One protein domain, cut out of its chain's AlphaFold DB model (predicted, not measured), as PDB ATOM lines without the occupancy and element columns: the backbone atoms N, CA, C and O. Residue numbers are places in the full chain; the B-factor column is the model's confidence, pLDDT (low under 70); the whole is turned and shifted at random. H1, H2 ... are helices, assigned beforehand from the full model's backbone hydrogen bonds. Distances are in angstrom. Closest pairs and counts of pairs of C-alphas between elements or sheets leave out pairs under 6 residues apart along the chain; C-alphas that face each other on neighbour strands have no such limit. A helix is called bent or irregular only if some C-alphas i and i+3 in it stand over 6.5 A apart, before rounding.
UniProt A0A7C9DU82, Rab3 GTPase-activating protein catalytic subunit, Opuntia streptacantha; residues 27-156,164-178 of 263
ATOM      1  N   ASP A  27     147.994 136.403  76.745       88.00
ATOM      2  CA  ASP A  27     148.645 135.186  76.287       88.00
ATOM      3  C   ASP A  27     148.073 134.010  77.083       88.00
ATOM      4  O   ASP A  27     148.326 133.888  78.282       88.00
ATOM      5  N   ALA A  28     147.282 133.162  76.423       88.88
ATOM      6  CA  ALA A  28     146.588 132.051  77.068       88.88
ATOM      7  C   ALA A  28     147.543 131.099  77.806       88.88
ATOM      8  O   ALA A  28     147.205 130.624  78.890       88.88
ATOM      9  N   ASN A  29     148.746 130.865  77.269       89.81
ATOM     10  CA  ASN A  29     149.730 129.986  77.902       89.81
ATOM     11  C   ASN A  29     150.278 130.628  79.175       89.81
ATOM     12  O   ASN A  29     150.314 130.001  80.230       89.81
ATOM     13  N   ARG A  30     150.632 131.913  79.094       89.19
ATOM     14  CA  ARG A  30     151.190 132.654  80.228       89.19
ATOM     15  C   ARG A  30     150.165 132.882  81.339       89.19
ATOM     16  O   ARG A  30     150.521 132.840  82.512       89.19
ATOM     17  N   GLU A  31     148.902 133.133  80.999       91.19
ATOM     18  CA  GLU A  31     147.829 133.197  81.998       91.19
ATOM     19  C   GLU A  31     147.561 131.815  82.617       91.19
ATOM     20  O   GLU A  31     147.371 131.720  83.828       91.19
ATOM     21  N   GLY A  32     147.636 130.740  81.825       91.50
ATOM     22  CA  GLY A  32     147.569 129.365  82.325       91.50
ATOM     23  C   GLY A  32     148.674 129.048  83.337       91.50
ATOM     24  O   GLY A  32     148.384 128.570  84.432       91.50
ATOM     25  N   GLU A  33     149.928 129.385  83.025       94.31
ATOM     26  CA  GLU A  33     151.071 129.212  83.936       94.31
ATOM     27  C   GLU A  33     150.900 129.991  85.244       94.31
ATOM     28  O   GLU A  33     151.195 129.468  86.318       94.31
ATOM     29  N   LYS A  34     150.372 131.222  85.189       91.38
ATOM     30  CA  LYS A  34     150.074 131.999  86.403       91.38
ATOM     31  C   LYS A  34     149.034 131.311  87.282       91.38
ATOM     32  O   LYS A  34     149.187 131.315  88.500       91.38
ATOM     33  N   ILE A  35     147.986 130.741  86.682       89.94
ATOM     34  CA  ILE A  35     146.955 130.001  87.421       89.94
ATOM     35  C   ILE A  35     147.566 128.753  88.062       89.94
ATOM     36  O   ILE A  35     147.324 128.505  89.239       89.94
ATOM     37  N   LEU A  36     148.391 127.999  87.328       91.06
ATOM     38  CA  LEU A  36     149.065 126.812  87.863       91.06
ATOM     39  C   LEU A  36     149.985 127.164  89.032       91.06
ATOM     40  O   LEU A  36     149.854 126.583  90.104       91.06
ATOM     41  N   HIS A  37     150.828 128.184  88.874       93.06
ATOM     42  CA  HIS A  37     151.682 128.668  89.955       93.06
ATOM     43  C   HIS A  37     150.860 129.159  91.160       93.06
ATOM     44  O   HIS A  37     151.228 128.934  92.314       93.06
ATOM     45  N   TYR A  38     149.729 129.833  90.928       87.62
ATOM     46  CA  TYR A  38     148.820 130.235  92.002       87.62
ATOM     47  C   TYR A  38     148.269 129.022  92.759       87.62
ATOM     48  O   TYR A  38     148.296 129.023  93.985       87.62
ATOM     49  N   LEU A  39     147.832 127.977  92.051       85.69
ATOM     50  CA  LEU A  39     147.335 126.740  92.660       85.69
ATOM     51  C   LEU A  39     148.433 125.981  93.420       85.69
ATOM     52  O   LEU A  39     148.163 125.459  94.497       85.69
ATOM     53  N   GLU A  40     149.667 125.965  92.912       89.31
ATOM     54  CA  GLU A  40     150.823 125.361  93.594       89.31
ATOM     55  C   GLU A  40     151.207 126.096  94.882       89.31
ATOM     56  O   GLU A  40     151.660 125.483  95.848       89.31
ATOM     57  N   THR A  41     151.025 127.417  94.914       89.06
ATOM     58  CA  THR A  41     151.394 128.265  96.061       89.06
ATOM     59  C   THR A  41     150.243 128.508  97.040       89.06
ATOM     60  O   THR A  41     150.435 129.146  98.083       89.06
ATOM     61  N   LEU A  42     149.051 127.989  96.739       84.00
ATOM     62  CA  LEU A  42     147.844 128.201  97.526       84.00
ATOM     63  C   LEU A  42     147.911 127.427  98.841       84.00
ATOM     64  O   LEU A  42     148.137 126.217  98.878       84.00
ATOM     65  N   ARG A  43     147.682 128.116  99.962       84.31
ATOM     66  CA  ARG A  43     147.687 127.450 101.267       84.31
ATOM     67  C   ARG A  43     146.416 126.604 101.412       84.31
ATOM     68  O   ARG A  43     145.335 127.142 101.176       84.31
ATOM     69  N   PRO A  44     146.486 125.356 101.919       82.81
ATOM     70  CA  PRO A  44     145.306 124.501 102.099       82.81
ATOM     71  C   PRO A  44     144.142 125.170 102.848       82.81
ATOM     72  O   PRO A  44     142.983 124.945 102.523       82.81
ATOM     73  N   ARG A  45     144.448 126.053 103.810       78.19
ATOM     74  CA  ARG A  45     143.450 126.855 104.536       78.19
ATOM     75  C   ARG A  45     142.641 127.782 103.615       78.19
ATOM     76  O   ARG A  45     141.422 127.802 103.705       78.19
ATOM     77  N   GLN A  46     143.308 128.496 102.708       77.94
ATOM     78  CA  GLN A  46     142.658 129.411 101.759       77.94
ATOM     79  C   GLN A  46     141.816 128.643 100.737       77.94
ATOM     80  O   GLN A  46     140.736 129.089 100.356       77.94
ATOM     81  N   LEU A  47     142.289 127.460 100.328       83.56
ATOM     82  CA  LEU A  47     141.527 126.576  99.453       83.56
ATOM     83  C   LEU A  47     140.234 126.125 100.136       83.56
ATOM     84  O   LEU A  47     139.164 126.192  99.538       83.56
ATOM     85  N   LEU A  48     140.327 125.704 101.400       82.31
ATOM     86  CA  LEU A  48     139.176 125.256 102.177       82.31
ATOM     87  C   LEU A  48     138.129 126.369 102.328       82.31
ATOM     88  O   LEU A  48     136.949 126.118 102.107       82.31
ATOM     89  N   GLU A  49     138.547 127.599 102.635       82.00
ATOM     90  CA  GLU A  49     137.658 128.770 102.723       82.00
ATOM     91  C   GLU A  49     136.874 128.991 101.415       82.00
ATOM     92  O   GLU A  49     135.646 129.140 101.427       82.00
ATOM     93  N   GLN A  50     137.567 128.943 100.272       82.62
ATOM     94  CA  GLN A  50     136.960 129.078  98.944       82.62
ATOM     95  C   GLN A  50     136.013 127.912  98.616       82.62
ATOM     96  O   GLN A  50     134.907 128.128  98.109       82.62
ATOM     97  N   MET A  51     136.409 126.678  98.932       88.62
ATOM     98  CA  MET A  51     135.593 125.482  98.708       88.62
ATOM     99  C   MET A  51     134.313 125.496  99.544       88.62
ATOM    100  O   MET A  51     133.242 125.182  99.034       88.62
ATOM    101  N   VAL A  52     134.394 125.904 100.810       87.00
ATOM    102  CA  VAL A  52     133.227 125.990 101.697       87.00
ATOM    103  C   VAL A  52     132.233 127.026 101.171       87.00
ATOM    104  O   VAL A  52     131.046 126.730 101.035       87.00
ATOM    105  N   CYS A  53     132.709 128.217 100.791       84.88
ATOM    106  CA  CYS A  53     131.842 129.264 100.248       84.88
ATOM    107  C   CYS A  53     131.162 128.846  98.935       84.88
ATOM    108  O   CYS A  53     129.978 129.116  98.731       84.88
ATOM    109  N   THR A  54     131.904 128.188  98.041       88.62
ATOM    110  CA  THR A  54     131.366 127.715  96.756       88.62
ATOM    111  C   THR A  54     130.385 126.560  96.936       88.62
ATOM    112  O   THR A  54     129.328 126.582  96.309       88.62
ATOM    113  N   ALA A  55     130.668 125.614  97.835       90.19
ATOM    114  CA  ALA A  55     129.776 124.500  98.142       90.19
ATOM    115  C   ALA A  55     128.429 124.983  98.699       90.19
ATOM    116  O   ALA A  55     127.387 124.612  98.164       90.19
ATOM    117  N   PHE A  56     128.438 125.866  99.706       89.50
ATOM    118  CA  PHE A  56     127.203 126.420 100.274       89.50
ATOM    119  C   PHE A  56     126.404 127.252  99.271       89.50
ATOM    120  O   PHE A  56     125.174 127.199  99.243       89.50
ATOM    121  N   ARG A  57     127.089 128.012  98.412       88.75
ATOM    122  CA  ARG A  57     126.412 128.761  97.355       88.75
ATOM    123  C   ARG A  57     125.753 127.825  96.341       88.75
ATOM    124  O   ARG A  57     124.603 128.051  95.979       88.75
ATOM    125  N   ALA A  58     126.453 126.779  95.904       89.56
ATOM    126  CA  ALA A  58     125.932 125.809  94.944       89.56
ATOM    127  C   ALA A  58     124.740 125.015  95.503       89.56
ATOM    128  O   ALA A  58     123.766 124.769  94.789       89.56
ATOM    129  N   THR A  59     124.777 124.642  96.785       87.12
ATOM    130  CA  THR A  59     123.658 123.949  97.436       87.12
ATOM    131  C   THR A  59     122.448 124.870  97.577       87.12
ATOM    132  O   THR A  59     121.345 124.462  97.224       87.12
ATOM    133  N   ALA A  60     122.631 126.125  98.005       87.81
ATOM    134  CA  ALA A  60     121.544 127.104  98.087       87.81
ATOM    135  C   ALA A  60     120.895 127.370  96.718       87.81
ATOM    136  O   ALA A  60     119.671 127.396  96.608       87.81
ATOM    137  N   GLU A  61     121.706 127.505  95.668       88.75
ATOM    138  CA  GLU A  61     121.237 127.648  94.284       88.75
ATOM    139  C   GLU A  61     120.392 126.437  93.858       88.75
ATOM    140  O   GLU A  61     119.288 126.593  93.339       88.75
ATOM    141  N   THR A  62     120.872 125.225  94.150       87.31
ATOM    142  CA  THR A  62     120.155 123.982  93.833       87.31
ATOM    143  C   THR A  62     118.804 123.930  94.545       87.31
ATOM    144  O   THR A  62     117.797 123.615  93.916       87.31
ATOM    145  N   LEU A  63     118.755 124.289  95.835       86.06
ATOM    146  CA  LEU A  63     117.509 124.350  96.606       86.06
ATOM    147  C   LEU A  63     116.534 125.388  96.029       86.06
ATOM    148  O   LEU A  63     115.351 125.084  95.878       86.06
ATOM    149  N   ASN A  64     117.023 126.567  95.636       85.06
ATOM    150  CA  ASN A  64     116.208 127.623  95.027       85.06
ATOM    151  C   ASN A  64     115.604 127.222  93.673       85.06
ATOM    152  O   ASN A  64     114.522 127.688  93.325       85.06
ATOM    153  N   GLN A  65     116.276 126.351  92.915       85.75
ATOM    154  CA  GLN A  65     115.787 125.864  91.621       85.75
ATOM    155  C   GLN A  65     114.742 124.744  91.740       85.75
ATOM    156  O   GLN A  65     114.092 124.399  90.751       85.75
ATOM    157  N   THR A  66     114.559 124.151  92.923       84.62
ATOM    158  CA  THR A  66     113.589 123.061  93.093       84.62
ATOM    159  C   THR A  66     112.141 123.550  92.965       84.62
ATOM    160  O   THR A  66     111.752 124.596  93.477       84.62
ATOM    161  N   ALA A  67     111.302 122.765  92.287       80.00
ATOM    162  CA  ALA A  67     109.885 123.077  92.128       80.00
ATOM    163  C   ALA A  67     109.085 122.624  93.363       80.00
ATOM    164  O   ALA A  67     108.650 121.476  93.446       80.00
ATOM    165  N   PHE A  68     108.869 123.532  94.316       77.38
ATOM    166  CA  PHE A  68     108.074 123.291  95.534       77.38
ATOM    167  C   PHE A  68     106.678 123.947  95.512       77.38
ATOM    168  O   PHE A  68     105.989 123.996  96.529       77.38
ATOM    169  N   GLY A  69     106.228 124.436  94.351       74.00
ATOM    170  CA  GLY A  69     104.923 125.084  94.190       74.00
ATOM    171  C   GLY A  69     104.823 126.459  94.871       74.00
ATOM    172  O   GLY A  69     105.822 127.070  95.242       74.00
ATOM    173  N   ASN A  70     103.599 126.981  95.026       72.81
ATOM    174  CA  ASN A  70     103.366 128.292  95.647       72.81
ATOM    175  C   ASN A  70     103.189 128.176  97.172       72.81
ATOM    176  O   ASN A  70     102.079 128.322  97.705       72.81
ATOM    177  N   VAL A  71     104.292 127.844  97.846       79.75
ATOM    178  CA  VAL A  71     104.401 127.759  99.307       79.75
ATOM    179  C   VAL A  71     105.251 128.931  99.800       79.75
ATOM    180  O   VAL A  71     106.480 128.871  99.788       79.75
ATOM    181  N   ASP A  72     104.604 130.014 100.233       82.06
ATOM    182  CA  ASP A  72     105.297 131.253 100.635       82.06
ATOM    183  C   ASP A  72     106.207 131.063 101.855       82.06
ATOM    184  O   ASP A  72     107.258 131.694 101.963       82.06
ATOM    185  N   LEU A  73     105.859 130.116 102.730       81.88
ATOM    186  CA  LEU A  73     106.698 129.715 103.856       81.88
ATOM    187  C   LEU A  73     108.072 129.197 103.398       81.88
ATOM    188  O   LEU A  73     109.078 129.508 104.030       81.88
ATOM    189  N   MET A  74     108.129 128.450 102.293       84.44
ATOM    190  CA  MET A  74     109.385 127.910 101.770       84.44
ATOM    191  C   MET A  74     110.274 129.019 101.202       84.44
ATOM    192  O   MET A  74     111.473 129.037 101.466       84.44
ATOM    193  N   LYS A  75     109.676 129.990 100.495       85.31
ATOM    194  CA  LYS A  75     110.391 131.179 100.002       85.31
ATOM    195  C   LYS A  75     111.022 131.955 101.159       85.31
ATOM    196  O   LYS A  75     112.218 132.201 101.144       85.31
ATOM    197  N   SER A  76     110.246 132.223 102.212       86.62
ATOM    198  CA  SER A  76     110.743 132.891 103.422       86.62
ATOM    199  C   SER A  76     111.895 132.124 104.089       86.62
ATOM    200  O   SER A  76     112.895 132.723 104.481       86.62
ATOM    201  N   LYS A  77     111.807 130.788 104.172       84.62
ATOM    202  CA  LYS A  77     112.887 129.944 104.713       84.62
ATOM    203  C   LYS A  77     114.161 129.996 103.865       84.62
ATOM    204  O   LYS A  77     115.248 130.049 104.434       84.62
ATOM    205  N   LEU A  78     114.038 130.009 102.538       86.69
ATOM    206  CA  LEU A  78     115.178 130.151 101.626       86.69
ATOM    207  C   LEU A  78     115.808 131.545 101.719       86.69
ATOM    208  O   LEU A  78     117.028 131.650 101.813       86.69
ATOM    209  N   ASP A  79     115.002 132.604 101.809       88.06
ATOM    210  CA  ASP A  79     115.503 133.966 102.020       88.06
ATOM    211  C   ASP A  79     116.261 134.077 103.355       88.06
ATOM    212  O   ASP A  79     117.365 134.627 103.418       88.06
ATOM    213  N   GLN A  80     115.720 133.485 104.429       88.38
ATOM    214  CA  GLN A  80     116.395 133.393 105.728       88.38
ATOM    215  C   GLN A  80     117.707 132.606 105.650       88.38
ATOM    216  O   GLN A  80     118.696 133.015 106.265       88.38
ATOM    217  N   LEU A  81     117.744 131.508 104.889       88.12
ATOM    218  CA  LEU A  81     118.963 130.739 104.651       88.12
ATOM    219  C   LEU A  81     120.014 131.598 103.940       88.12
ATOM    220  O   LEU A  81     121.163 131.630 104.374       88.12
ATOM    221  N   CYS A  82     119.631 132.340 102.897       87.06
ATOM    222  CA  CYS A  82     120.543 133.225 102.175       87.06
ATOM    223  C   CYS A  82     121.124 134.324 103.076       87.06
ATOM    224  O   CYS A  82     122.327 134.584 103.016       87.06
ATOM    225  N   LEU A  83     120.306 134.937 103.942       87.81
ATOM    226  CA  LEU A  83     120.769 135.929 104.920       87.81
ATOM    227  C   LEU A  83     121.726 135.317 105.953       87.81
ATOM    228  O   LEU A  83     122.792 135.879 106.204       87.81
ATOM    229  N   THR A  84     121.379 134.149 106.500       87.62
ATOM    230  CA  THR A  84     122.202 133.419 107.482       87.62
ATOM    231  C   THR A  84     123.538 132.985 106.881       87.62
ATOM    232  O   THR A  84     124.593 133.128 107.497       87.62
ATOM    233  N   MET A  85     123.520 132.509 105.638       89.19
ATOM    234  CA  MET A  85     124.720 132.161 104.886       89.19
ATOM    235  C   MET A  85     125.595 133.397 104.648       89.19
ATOM    236  O   MET A  85     126.807 133.343 104.842       89.19
ATOM    237  N   ALA A  86     124.997 134.532 104.271       86.12
ATOM    238  CA  ALA A  86     125.736 135.770 104.051       86.12
ATOM    239  C   ALA A  86     126.405 136.296 105.330       86.12
ATOM    240  O   ALA A  86     127.487 136.875 105.239       86.12
ATOM    241  N   SER A  87     125.802 136.104 106.509       85.94
ATOM    242  CA  SER A  87     126.432 136.460 107.785       85.94
ATOM    243  C   SER A  87     127.511 135.462 108.206       85.94
ATOM    244  O   SER A  87     128.606 135.895 108.546       85.94
ATOM    245  N   ALA A  88     127.244 134.153 108.124       85.00
ATOM    246  CA  ALA A  88     128.158 133.103 108.584       85.00
ATOM    247  C   ALA A  88     129.392 132.927 107.680       85.00
ATOM    248  O   ALA A  88     130.464 132.562 108.154       85.00
ATOM    249  N   LEU A  89     129.274 133.210 106.377       84.12
ATOM    250  CA  LEU A  89     130.393 133.111 105.430       84.12
ATOM    251  C   LEU A  89     131.190 134.414 105.283       84.12
ATOM    252  O   LEU A  89     132.291 134.391 104.734       84.12
ATOM    253  N   ARG A  90     130.682 135.557 105.764       83.94
ATOM    254  CA  ARG A  90     131.396 136.847 105.694       83.94
ATOM    255  C   ARG A  90     132.788 136.799 106.352       83.94
ATOM    256  O   ARG A  90     133.717 137.322 105.736       83.94
ATOM    257  N   PRO A  91     132.984 136.159 107.523       78.69
ATOM    258  CA  PRO A  91     134.307 136.017 108.136       78.69
ATOM    259  C   PRO A  91     135.302 135.227 107.277       78.69
ATOM    260  O   PRO A  91     136.492 135.500 107.338       78.69
ATOM    261  N   LEU A  92     134.823 134.291 106.448       74.62
ATOM    262  CA  LEU A  92     135.661 133.486 105.547       74.62
ATOM    263  C   LEU A  92     136.080 134.249 104.281       74.62
ATOM    264  O   LEU A  92     137.004 133.838 103.590       74.62
ATOM    265  N   GLN A  93     135.401 135.354 103.957       71.31
ATOM    266  CA  GLN A  93     135.737 136.206 102.810       71.31
ATOM    267  C   GLN A  93     136.770 137.286 103.165       71.31
ATOM    268  O   GLN A  93     137.463 137.793 102.284       71.31
ATOM    269  N   GLY A  94     136.872 137.650 104.447       66.31
ATOM    270  CA  GLY A  94     137.891 138.560 104.958       66.31
ATOM    271  C   GLY A  94     139.140 137.782 105.356       66.31
ATOM    272  O   GLY A  94     139.070 136.854 106.148       66.31
ATOM    273  N   SER A  95     140.306 138.182 104.861       55.91
ATOM    274  CA  SER A  95     141.603 137.514 105.056       55.91
ATOM    275  C   SER A  95     142.133 137.448 106.507       55.91
ATOM    276  O   SER A  95     143.325 137.220 106.705       55.91
ATOM    277  N   GLN A  96     141.299 137.685 107.523       55.28
ATOM    278  CA  GLN A  96     141.667 137.641 108.938       55.28
ATOM    279  C   GLN A  96     140.632 136.853 109.744       55.28
ATOM    280  O   GLN A  96     139.738 137.418 110.371       55.28
ATOM    281  N   LEU A  97     140.785 135.532 109.750       56.91
ATOM    282  CA  LEU A  97     140.122 134.673 110.725       56.91
ATOM    283  C   LEU A  97     140.768 134.897 112.099       56.91
ATOM    284  O   LEU A  97     141.839 134.369 112.398       56.91
ATOM    285  N   SER A  98     140.129 135.738 112.911       52.81
ATOM    286  CA  SER A  98     140.404 135.858 114.342       52.81
ATOM    287  C   SER A  98     139.795 134.656 115.072       52.81
ATOM    288  O   SER A  98     138.636 134.346 114.838       52.81
ATOM    289  N   GLN A  99     140.605 134.004 115.916       57.59
ATOM    290  CA  GLN A  99     140.309 132.891 116.840       57.59
ATOM    291  C   GLN A  99     139.169 131.923 116.450       57.59
ATOM    292  O   GLN A  99     137.981 132.189 116.600       57.59
ATOM    293  N   ASP A 100     139.588 130.721 116.048       61.47
ATOM    294  CA  ASP A 100     138.866 129.689 115.291       61.47
ATOM    295  C   ASP A 100     137.611 129.046 115.949       61.47
ATOM    296  O   ASP A 100     137.049 128.108 115.384       61.47
ATOM    297  N   SER A 101     137.141 129.509 117.116       62.78
ATOM    298  CA  SER A 101     136.018 128.868 117.830       62.78
ATOM    299  C   SER A 101     134.639 129.338 117.360       62.78
ATOM    300  O   SER A 101     133.745 128.511 117.205       62.78
ATOM    301  N   GLU A 102     134.442 130.641 117.142       75.00
ATOM    302  CA  GLU A 102     133.117 131.188 116.798       75.00
ATOM    303  C   GLU A 102     132.714 130.814 115.367       75.00
ATOM    304  O   GLU A 102     131.605 130.350 115.128       75.00
ATOM    305  N   VAL A 103     133.663 130.879 114.427       76.19
ATOM    306  CA  VAL A 103     133.429 130.541 113.013       76.19
ATOM    307  C   VAL A 103     133.031 129.075 112.832       76.19
ATOM    308  O   VAL A 103     132.215 128.748 111.972       76.19
ATOM    309  N   PHE A 104     133.593 128.168 113.635       77.81
ATOM    310  CA  PHE A 104     133.254 126.751 113.547       77.81
ATOM    311  C   PHE A 104     131.840 126.462 114.064       77.81
ATOM    312  O   PHE A 104     131.127 125.655 113.464       77.81
ATOM    313  N   GLU A 105     131.413 127.135 115.133       81.50
ATOM    314  CA  GLU A 105     130.035 127.036 115.621       81.50
ATOM    315  C   GLU A 105     129.041 127.678 114.644       81.50
ATOM    316  O   GLU A 105     128.022 127.061 114.331       81.50
ATOM    317  N   ASP A 106     129.378 128.825 114.046       83.56
ATOM    318  CA  ASP A 106     128.573 129.451 112.989       83.56
ATOM    319  C   ASP A 106     128.405 128.524 111.775       83.56
ATOM    320  O   ASP A 106     127.310 128.391 111.222       83.56
ATOM    321  N   LEU A 107     129.470 127.820 111.377       83.75
ATOM    322  CA  LEU A 107     129.423 126.834 110.296       83.75
ATOM    323  C   LEU A 107     128.588 125.603 110.663       83.75
ATOM    324  O   LEU A 107     127.832 125.109 109.824       83.75
ATOM    325  N   LYS A 108     128.677 125.102 111.899       84.56
ATOM    326  CA  LYS A 108     127.808 124.011 112.373       84.56
ATOM    327  C   LYS A 108     126.343 124.424 112.364       84.56
ATOM    328  O   LYS A 108     125.500 123.658 111.890       84.56
ATOM    329  N   GLN A 109     126.046 125.625 112.853       85.94
ATOM    330  CA  GLN A 109     124.704 126.190 112.832       85.94
ATOM    331  C   GLN A 109     124.206 126.311 111.390       85.94
ATOM    332  O   GLN A 109     123.096 125.870 111.085       85.94
ATOM    333  N   LEU A 110     125.047 126.801 110.476       87.38
ATOM    334  CA  LEU A 110     124.730 126.875 109.055       87.38
ATOM    335  C   LEU A 110     124.420 125.482 108.480       87.38
ATOM    336  O   LEU A 110     123.365 125.297 107.877       87.38
ATOM    337  N   CYS A 111     125.250 124.470 108.739       85.69
ATOM    338  CA  CYS A 111     124.993 123.084 108.326       85.69
ATOM    339  C   CYS A 111     123.652 122.540 108.851       85.69
ATOM    340  O   CYS A 111     122.918 121.883 108.110       85.69
ATOM    341  N   ALA A 112     123.303 122.825 110.110       85.44
ATOM    342  CA  ALA A 112     122.018 122.428 110.681       85.44
ATOM    343  C   ALA A 112     120.840 123.134 109.985       85.44
ATOM    344  O   ALA A 112     119.845 122.491 109.645       85.44
ATOM    345  N   THR A 113     120.963 124.437 109.700       85.88
ATOM    346  CA  THR A 113     119.934 125.182 108.954       85.88
ATOM    347  C   THR A 113     119.766 124.668 107.524       85.88
ATOM    348  O   THR A 113     118.629 124.534 107.063       85.88
ATOM    349  N   PHE A 114     120.857 124.294 106.849       87.19
ATOM    350  CA  PHE A 114     120.817 123.664 105.530       87.19
ATOM    351  C   PHE A 114     120.095 122.325 105.567       87.19
ATOM    352  O   PHE A 114     119.175 122.130 104.782       87.19
ATOM    353  N   ARG A 115     120.445 121.442 106.509       86.31
ATOM    354  CA  ARG A 115     119.785 120.137 106.667       86.31
ATOM    355  C   ARG A 115     118.279 120.286 106.857       86.31
ATOM    356  O   ARG A 115     117.494 119.564 106.246       86.31
ATOM    357  N   ASN A 116     117.870 121.230 107.700       84.19
ATOM    358  CA  ASN A 116     116.454 121.488 107.935       84.19
ATOM    359  C   ASN A 116     115.780 122.005 106.662       84.19
ATOM    360  O   ASN A 116     114.745 121.476 106.262       84.19
ATOM    361  N   THR A 117     116.388 122.990 105.996       85.81
ATOM    362  CA  THR A 117     115.845 123.571 104.761       85.81
ATOM    363  C   THR A 117     115.750 122.527 103.651       85.81
ATOM    364  O   THR A 117     114.714 122.429 103.013       85.81
ATOM    365  N   GLU A 118     116.766 121.686 103.475       87.69
ATOM    366  CA  GLU A 118     116.776 120.578 102.519       87.69
ATOM    367  C   GLU A 118     115.621 119.600 102.766       87.69
ATOM    368  O   GLU A 118     114.875 119.285 101.839       87.69
ATOM    369  N   ARG A 119     115.410 119.167 104.015       85.81
ATOM    370  CA  ARG A 119     114.284 118.290 104.374       85.81
ATOM    371  C   ARG A 119     112.935 118.926 104.028       85.81
ATOM    372  O   ARG A 119     112.078 118.255 103.450       85.81
ATOM    373  N   PHE A 120     112.759 120.217 104.321       84.62
ATOM    374  CA  PHE A 120     111.556 120.957 103.932       84.62
ATOM    375  C   PHE A 120     111.390 121.028 102.415       84.62
ATOM    376  O   PHE A 120     110.296 120.773 101.918       84.62
ATOM    377  N   THR A 121     112.465 121.312 101.680       86.88
ATOM    378  CA  THR A 121     112.460 121.364 100.216       86.88
ATOM    379  C   THR A 121     112.053 120.025  99.614       86.88
ATOM    380  O   THR A 121     111.184 119.981  98.746       86.88
ATOM    381  N   ILE A 122     112.637 118.920 100.091       87.94
ATOM    382  CA  ILE A 122     112.328 117.565  99.616       87.94
ATOM    383  C   ILE A 122     110.857 117.238  99.873       87.94
ATOM    384  O   ILE A 122     110.168 116.746  98.974       87.94
ATOM    385  N   LEU A 123     110.356 117.531 101.076       87.50
ATOM    386  CA  LEU A 123     108.952 117.312 101.404       87.50
ATOM    387  C   LEU A 123     108.038 118.156 100.511       87.50
ATOM    388  O   LEU A 123     107.108 117.617  99.916       87.50
ATOM    389  N   ALA A 124     108.312 119.453 100.382       87.19
ATOM    390  CA  ALA A 124     107.506 120.365  99.581       87.19
ATOM    391  C   ALA A 124     107.498 119.964  98.098       87.19
ATOM    392  O   ALA A 124     106.435 119.919  97.485       87.19
ATOM    393  N   ALA A 125     108.649 119.589  97.534       88.19
ATOM    394  CA  ALA A 125     108.755 119.107  96.159       88.19
ATOM    395  C   ALA A 125     108.007 117.778  95.951       88.19
ATOM    396  O   ALA A 125     107.307 117.598  94.952       88.19
ATOM    397  N   SER A 126     108.099 116.853  96.912       89.12
ATOM    398  CA  SER A 126     107.366 115.583  96.889       89.12
ATOM    399  C   SER A 126     105.853 115.804  96.945       89.12
ATOM    400  O   SER A 126     105.118 115.262  96.117       89.12
ATOM    401  N   LEU A 127     105.386 116.651  97.867       87.25
ATOM    402  CA  LEU A 127     103.977 117.021  97.987       87.25
ATOM    403  C   LEU A 127     103.487 117.738  96.730       87.25
ATOM    404  O   LEU A 127     102.432 117.389  96.211       87.25
ATOM    405  N   HIS A 128     104.265 118.677  96.193       87.88
ATOM    406  CA  HIS A 128     103.918 119.389  94.969       87.88
ATOM    407  C   HIS A 128     103.741 118.433  93.783       87.88
ATOM    408  O   HIS A 128     102.757 118.531  93.050       87.88
ATOM    409  N   ARG A 129     104.647 117.457  93.630       86.31
ATOM    410  CA  ARG A 129     104.563 116.446  92.569       86.31
ATOM    411  C   ARG A 129     103.374 115.501  92.754       86.31
ATOM    412  O   ARG A 129     102.719 115.162  91.773       86.31
ATOM    413  N   LYS A 130     103.103 115.065  93.987       85.06
ATOM    414  CA  LYS A 130     102.016 114.121  94.306       85.06
ATOM    415  C   LYS A 130     100.632 114.764  94.243       85.06
ATOM    416  O   LYS A 130      99.686 114.135  93.789       85.06
ATOM    417  N   PHE A 131     100.519 116.024  94.644       85.06
ATOM    418  CA  PHE A 131      99.256 116.753  94.751       85.06
ATOM    419  C   PHE A 131      99.150 117.882  93.724       85.06
ATOM    420  O   PHE A 131      98.561 118.927  93.997       85.06
ATOM    421  N   ILE A 132      99.676 117.672  92.515       83.62
ATOM    422  CA  ILE A 132      99.670 118.693  91.456       83.62
ATOM    423  C   ILE A 132      98.251 119.187  91.116       83.62
ATOM    424  O   ILE A 132      98.062 120.352  90.779       83.62
ATOM    425  N   ARG A 133      97.244 118.311  91.257       82.56
ATOM    426  CA  ARG A 133      95.817 118.613  91.044       82.56
ATOM    427  C   ARG A 133      95.097 119.139  92.296       82.56
ATOM    428  O   ARG A 133      93.983 119.630  92.172       82.56
ATOM    429  N   SER A 134      95.738 119.086  93.466       84.31
ATOM    430  CA  SER A 134      95.155 119.437  94.772       84.31
ATOM    431  C   SER A 134      96.116 120.300  95.610       84.31
ATOM    432  O   SER A 134      96.578 119.876  96.674       84.31
ATOM    433  N   PRO A 135      96.436 121.533  95.167       83.00
ATOM    434  CA  PRO A 135      97.445 122.369  95.818       83.00
ATOM    435  C   PRO A 135      97.059 122.796  97.242       83.00
ATOM    436  O   PRO A 135      97.943 122.995  98.075       83.00
ATOM    437  N   ARG A 136      95.759 122.898  97.556       85.81
ATOM    438  CA  ARG A 136      95.276 123.212  98.910       85.81
ATOM    439  C   ARG A 136      95.731 122.154  99.912       85.81
ATOM    440  O   ARG A 136      96.407 122.495 100.873       85.81
ATOM    441  N   LEU A 137      95.433 120.882  99.639       83.31
ATOM    442  CA  LEU A 137      95.819 119.766 100.501       83.31
ATOM    443  C   LEU A 137      97.341 119.705 100.704       83.31
ATOM    444  O   LEU A 137      97.804 119.525 101.824       83.31
ATOM    445  N   SER A 138      98.126 119.947  99.646       85.31
ATOM    446  CA  SER A 138      99.591 120.003  99.761       85.31
ATOM    447  C   SER A 138     100.078 121.097 100.715       85.31
ATOM    448  O   SER A 138     101.025 120.876 101.468       85.31
ATOM    449  N   ARG A 139      99.414 122.260 100.714       85.00
ATOM    450  CA  ARG A 139      99.750 123.393 101.577       85.00
ATOM    451  C   ARG A 139      99.412 123.099 103.033       85.00
ATOM    452  O   ARG A 139     100.258 123.350 103.880       85.00
ATOM    453  N   GLU A 140      98.228 122.549 103.295       84.50
ATOM    454  CA  GLU A 140      97.777 122.216 104.653       84.50
ATOM    455  C   GLU A 140      98.649 121.118 105.287       84.50
ATOM    456  O   GLU A 140      99.123 121.265 106.413       84.50
ATOM    457  N   ILE A 141      98.964 120.055 104.533       84.44
ATOM    458  CA  ILE A 141      99.877 118.993 104.994       84.44
ATOM    459  C   ILE A 141     101.265 119.574 105.299       84.44
ATOM    460  O   ILE A 141     101.889 119.228 106.303       84.44
ATOM    461  N   PHE A 142     101.759 120.473 104.443       85.56
ATOM    462  CA  PHE A 142     103.055 121.111 104.653       85.56
ATOM    463  C   PHE A 142     103.062 122.035 105.881       85.56
ATOM    464  O   PHE A 142     104.026 122.016 106.649       85.56
ATOM    465  N   SER A 143     102.008 122.829 106.099       83.38
ATOM    466  CA  SER A 143     101.912 123.704 107.274       83.38
ATOM    467  C   SER A 143     101.829 122.917 108.576       83.38
ATOM    468  O   SER A 143     102.496 123.288 109.542       83.38
ATOM    469  N   ASP A 144     101.088 121.810 108.595       81.56
ATOM    470  CA  ASP A 144     100.997 120.933 109.763       81.56
ATOM    471  C   ASP A 144     102.351 120.309 110.096       81.56
ATOM    472  O   ASP A 144     102.785 120.332 111.250       81.56
ATOM    473  N   TYR A 145     103.068 119.829 109.077       80.06
ATOM    474  CA  TYR A 145     104.412 119.291 109.255       80.06
ATOM    475  C   TYR A 145     105.400 120.347 109.772       80.06
ATOM    476  O   TYR A 145     106.206 120.074 110.663       80.06
ATOM    477  N   ASN A 146     105.324 121.582 109.271       76.50
ATOM    478  CA  ASN A 146     106.156 122.669 109.778       76.50
ATOM    479  C   ASN A 146     105.824 123.024 111.238       76.50
ATOM    480  O   ASN A 146     106.733 123.211 112.045       76.50
ATOM    481  N   ASN A 147     104.541 123.077 111.597       75.06
ATOM    482  CA  ASN A 147     104.113 123.301 112.978       75.06
ATOM    483  C   ASN A 147     104.591 122.178 113.905       75.06
ATOM    484  O   ASN A 147     104.992 122.445 115.038       75.06
ATOM    485  N   TYR A 148     104.589 120.935 113.424       70.25
ATOM    486  CA  TYR A 148     105.172 119.805 114.137       70.25
ATOM    487  C   TYR A 148     106.674 119.999 114.367       70.25
ATOM    488  O   TYR A 148     107.124 119.938 115.510       70.25
ATOM    489  N   LEU A 149     107.450 120.310 113.325       67.69
ATOM    490  CA  LEU A 149     108.895 120.505 113.468       67.69
ATOM    491  C   LEU A 149     109.252 121.683 114.384       67.69
ATOM    492  O   LEU A 149     110.206 121.581 115.150       67.69
ATOM    493  N   LEU A 150     108.471 122.767 114.374       64.06
ATOM    494  CA  LEU A 150     108.641 123.870 115.327       64.06
ATOM    495  C   LEU A 150     108.369 123.440 116.775       64.06
ATOM    496  O   LEU A 150     109.060 123.893 117.682       64.06
ATOM    497  N   LYS A 151     107.394 122.552 117.003       62.00
ATOM    498  CA  LYS A 151     107.099 122.004 118.337       62.00
ATOM    499  C   LYS A 151     108.177 121.027 118.815       62.00
ATOM    500  O   LYS A 151     108.502 121.021 119.998       62.00
ATOM    501  N   VAL A 152     108.741 120.224 117.913       59.09
ATOM    502  CA  VAL A 152     109.816 119.262 118.223       59.09
ATOM    503  C   VAL A 152     111.173 119.958 118.401       59.09
ATOM    504  O   VAL A 152     111.989 119.532 119.217       59.09
ATOM    505  N   GLY A 153     111.394 121.082 117.712       48.22
ATOM    506  CA  GLY A 153     112.645 121.846 117.711       48.22
ATOM    507  C   GLY A 153     113.076 122.468 119.046       48.22
ATOM    508  O   GLY A 153     114.180 122.999 119.112       48.22
ATOM    509  N   ASN A 154     112.269 122.375 120.111       41.38
ATOM    510  CA  ASN A 154     112.626 122.871 121.448       41.38
ATOM    511  C   ASN A 154     113.267 121.822 122.376       41.38
ATOM    512  O   ASN A 154     113.574 122.138 123.522       41.38
ATOM    513  N   GLY A 155     113.533 120.608 121.891       40.62
ATOM    514  CA  GLY A 155     114.374 119.653 122.610       40.62
ATOM    515  C   GLY A 155     113.881 118.227 122.483       40.62
ATOM    516  O   GLY A 155     113.161 117.746 123.347       40.62
ATOM    517  N   ALA A 156     114.299 117.528 121.437       37.59
ATOM    518  CA  ALA A 156     114.406 116.078 121.465       37.59
ATOM    519  C   ALA A 156     115.288 115.626 120.304       37.59
ATOM    520  O   ALA A 156     115.091 116.027 119.158       37.59
ATOM    521  N   GLU A 164     101.385 109.854 115.750       55.66
ATOM    522  CA  GLU A 164     100.154 110.165 115.039       55.66
ATOM    523  C   GLU A 164      99.959 111.684 114.979       55.66
ATOM    524  O   GLU A 164     100.050 112.389 115.985       55.66
ATOM    525  N   PHE A 165      99.705 112.203 113.777       61.91
ATOM    526  CA  PHE A 165      99.272 113.582 113.608       61.91
ATOM    527  C   PHE A 165      97.831 113.682 114.125       61.91
ATOM    528  O   PHE A 165      96.905 113.190 113.488       61.91
ATOM    529  N   GLU A 166      97.633 114.306 115.287       57.50
ATOM    530  CA  GLU A 166      96.296 114.471 115.885       57.50
ATOM    531  C   GLU A 166      95.364 115.348 115.029       57.50
ATOM    532  O   GLU A 166      94.137 115.285 115.142       57.50
ATOM    533  N   GLN A 167      95.939 116.166 114.144       66.81
ATOM    534  CA  GLN A 167      95.200 117.078 113.286       66.81
ATOM    535  C   GLN A 167      94.681 116.350 112.043       66.81
ATOM    536  O   GLN A 167      95.408 116.076 111.089       66.81
ATOM    537  N   LYS A 168      93.383 116.041 112.052       71.56
ATOM    538  CA  LYS A 168      92.688 115.487 110.888       71.56
ATOM    539  C   LYS A 168      92.451 116.597 109.868       71.56
ATOM    540  O   LYS A 168      91.687 117.523 110.125       71.56
ATOM    541  N   GLN A 169      93.090 116.481 108.711       72.44
ATOM    542  CA  GLN A 169      92.862 117.379 107.585       72.44
ATOM    543  C   GLN A 169      91.603 116.967 106.818       72.44
ATOM    544  O   GLN A 169      91.407 115.795 106.492       72.44
ATOM    545  N   GLU A 170      90.731 117.932 106.532       77.44
ATOM    546  CA  GLU A 170      89.529 117.691 105.736       77.44
ATOM    547  C   GLU A 170      89.928 117.426 104.280       77.44
ATOM    548  O   GLU A 170      90.571 118.273 103.662       77.44
ATOM    549  N   VAL A 171      89.536 116.281 103.716       79.38
ATOM    550  CA  VAL A 171      89.775 115.941 102.303       79.38
ATOM    551  C   VAL A 171      88.493 116.168 101.509       79.38
ATOM    552  O   VAL A 171      87.496 115.460 101.697       79.38
ATOM    553  N   ARG A 172      88.518 117.146 100.596       78.12
ATOM    554  CA  ARG A 172      87.378 117.456  99.722       78.12
ATOM    555  C   ARG A 172      87.134 116.332  98.723       78.12
ATOM    556  O   ARG A 172      88.047 115.591  98.377       78.12
ATOM    557  N   ILE A 173      85.913 116.244  98.199       73.31
ATOM    558  CA  ILE A 173      85.507 115.206  97.233       73.31
ATOM    559  C   ILE A 173      86.446 115.170  96.014       73.31
ATOM    560  O   ILE A 173      86.877 114.100  95.603       73.31
ATOM    561  N   GLU A 174      86.836 116.334  95.496       74.25
ATOM    562  CA  GLU A 174      87.775 116.466  94.371       74.25
ATOM    563  C   GLU A 174      89.199 115.997  94.722       74.25
ATOM    564  O   GLU A 174      89.929 115.491  93.870       74.25
ATOM    565  N   GLU A 175      89.589 116.120  95.994       78.94
ATOM    566  CA  GLU A 175      90.901 115.718  96.508       78.94
ATOM    567  C   GLU A 175      90.954 114.206  96.795       78.94
ATOM    568  O   GLU A 175      92.033 113.617  96.745       78.94
ATOM    569  N   ARG A 176      89.803 113.557  97.040       75.50
ATOM    570  CA  ARG A 176      89.717 112.120  97.358       75.50
ATOM    571  C   ARG A 176      90.273 111.240  96.252       75.50
ATOM    572  O   ARG A 176      91.013 110.314  96.554       75.50
ATOM    573  N   ASN A 177      89.962 111.546  94.994       73.44
ATOM    574  CA  ASN A 177      90.454 110.762  93.860       73.44
ATOM    575  C   ASN A 177      91.983 110.852  93.750       73.44
ATOM    576  O   ASN A 177      92.647 109.843  93.562       73.44
ATOM    577  N   VAL A 178      92.549 112.041  93.978       77.44
ATOM    578  CA  VAL A 178      94.007 112.252  93.973       77.44
ATOM    579  C   VAL A 178      94.682 111.485  95.110       77.44
ATOM    580  O   VAL A 178      95.760 110.935  94.917       77.44
TER     581      VAL A 178
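Overview. This is residues 27 to 156 and 164 to 178 of the 263 residues of the protein "Rab3 GTPase-activating protein catalytic subunit" of Opuntia streptacantha (UniProt A0A7C9DU82). Three long helices, H2, H3 and H4, run up and down in a rather open bundle, and H5 folds back from the end of H4 to make a V with it. Residues 27 to 38, mostly in H1, stick out at one end of the long axis, and the small H6 lies at the other. The printed part has 145 residues with six named helices, H1 to H6 in order, and no named strand; the class is all helix. It is loose, with a radius of gyration of the C-alphas of 21.3 A, and flat, spanning 70 by 41 by 20 A.

Arrangement. H1, residues 28 to 41, touches no helix and is apart from H2, residues 44 to 65, despite their tight link. H2 and H3, residues 72 to 93, form a helical hairpin; they touch at a shallow tilt of 12 degrees, opposite ways, the closest C-alphas being those of Glu 49 and Leu 92 at 5.8 A. H3 and H4, residues 101 to 130, form the next hairpin; they touch at a shallow tilt of 26 degrees, opposite ways, with the C-alphas of Ala 88 and Asp 106 closest at 5.7 A. H2 and H4 are close but not clearly touching, with the C-alphas of Leu 63 and Thr 121 closest at 6.9 A. In a third hairpin, residues 123 to 128 of H4 touch residues 135 to 142 of H5, residues 135 to 152; the closest C-alphas are those of Leu 127 and Ser 138, 5.6 A apart, at a shallow tilt of 30 degrees, opposite ways. H6, residues 173 to 178, is close to but not clearly touching H5, with the C-alphas of Leu 137 and Glu 175 closest at 7.5 A. Every O i to N i+4 pair is within hydrogen-bond range in H1, H2, H4 and H5, against 16 of 18 in H3 and 0 of 2 in H6, where 2 of 3 O i to N i+3 pairs are.

Along the chain. H1 begins at C-alpha 28 (146.588, 132.051, 77.068) and is 20.0 A long. H2 is 31.4 A long. H3, 30.9 A, has a kink of 29 degrees near residue 87 and is only just irregular: C-alphas 88 and 91 are 6.8 A apart. H4 is 43.9 A long, and H5 25.8 A. H6, 9.6 A, ends at C-alpha 178 (94.007, 112.252, 93.973).

Size, cuts and confidence. The two C-alphas farthest apart, those of Arg 30 and Ile 173, are 70.1 A apart. Residues 157 to 163 are cut out, with 16.7 A between C-alphas 156 and 164. Of the links printed whole, none is long. The mean pLDDT of the printed part is 80.3; residues 94 to 101, 149 to 156 and 164 to 167 are under 70.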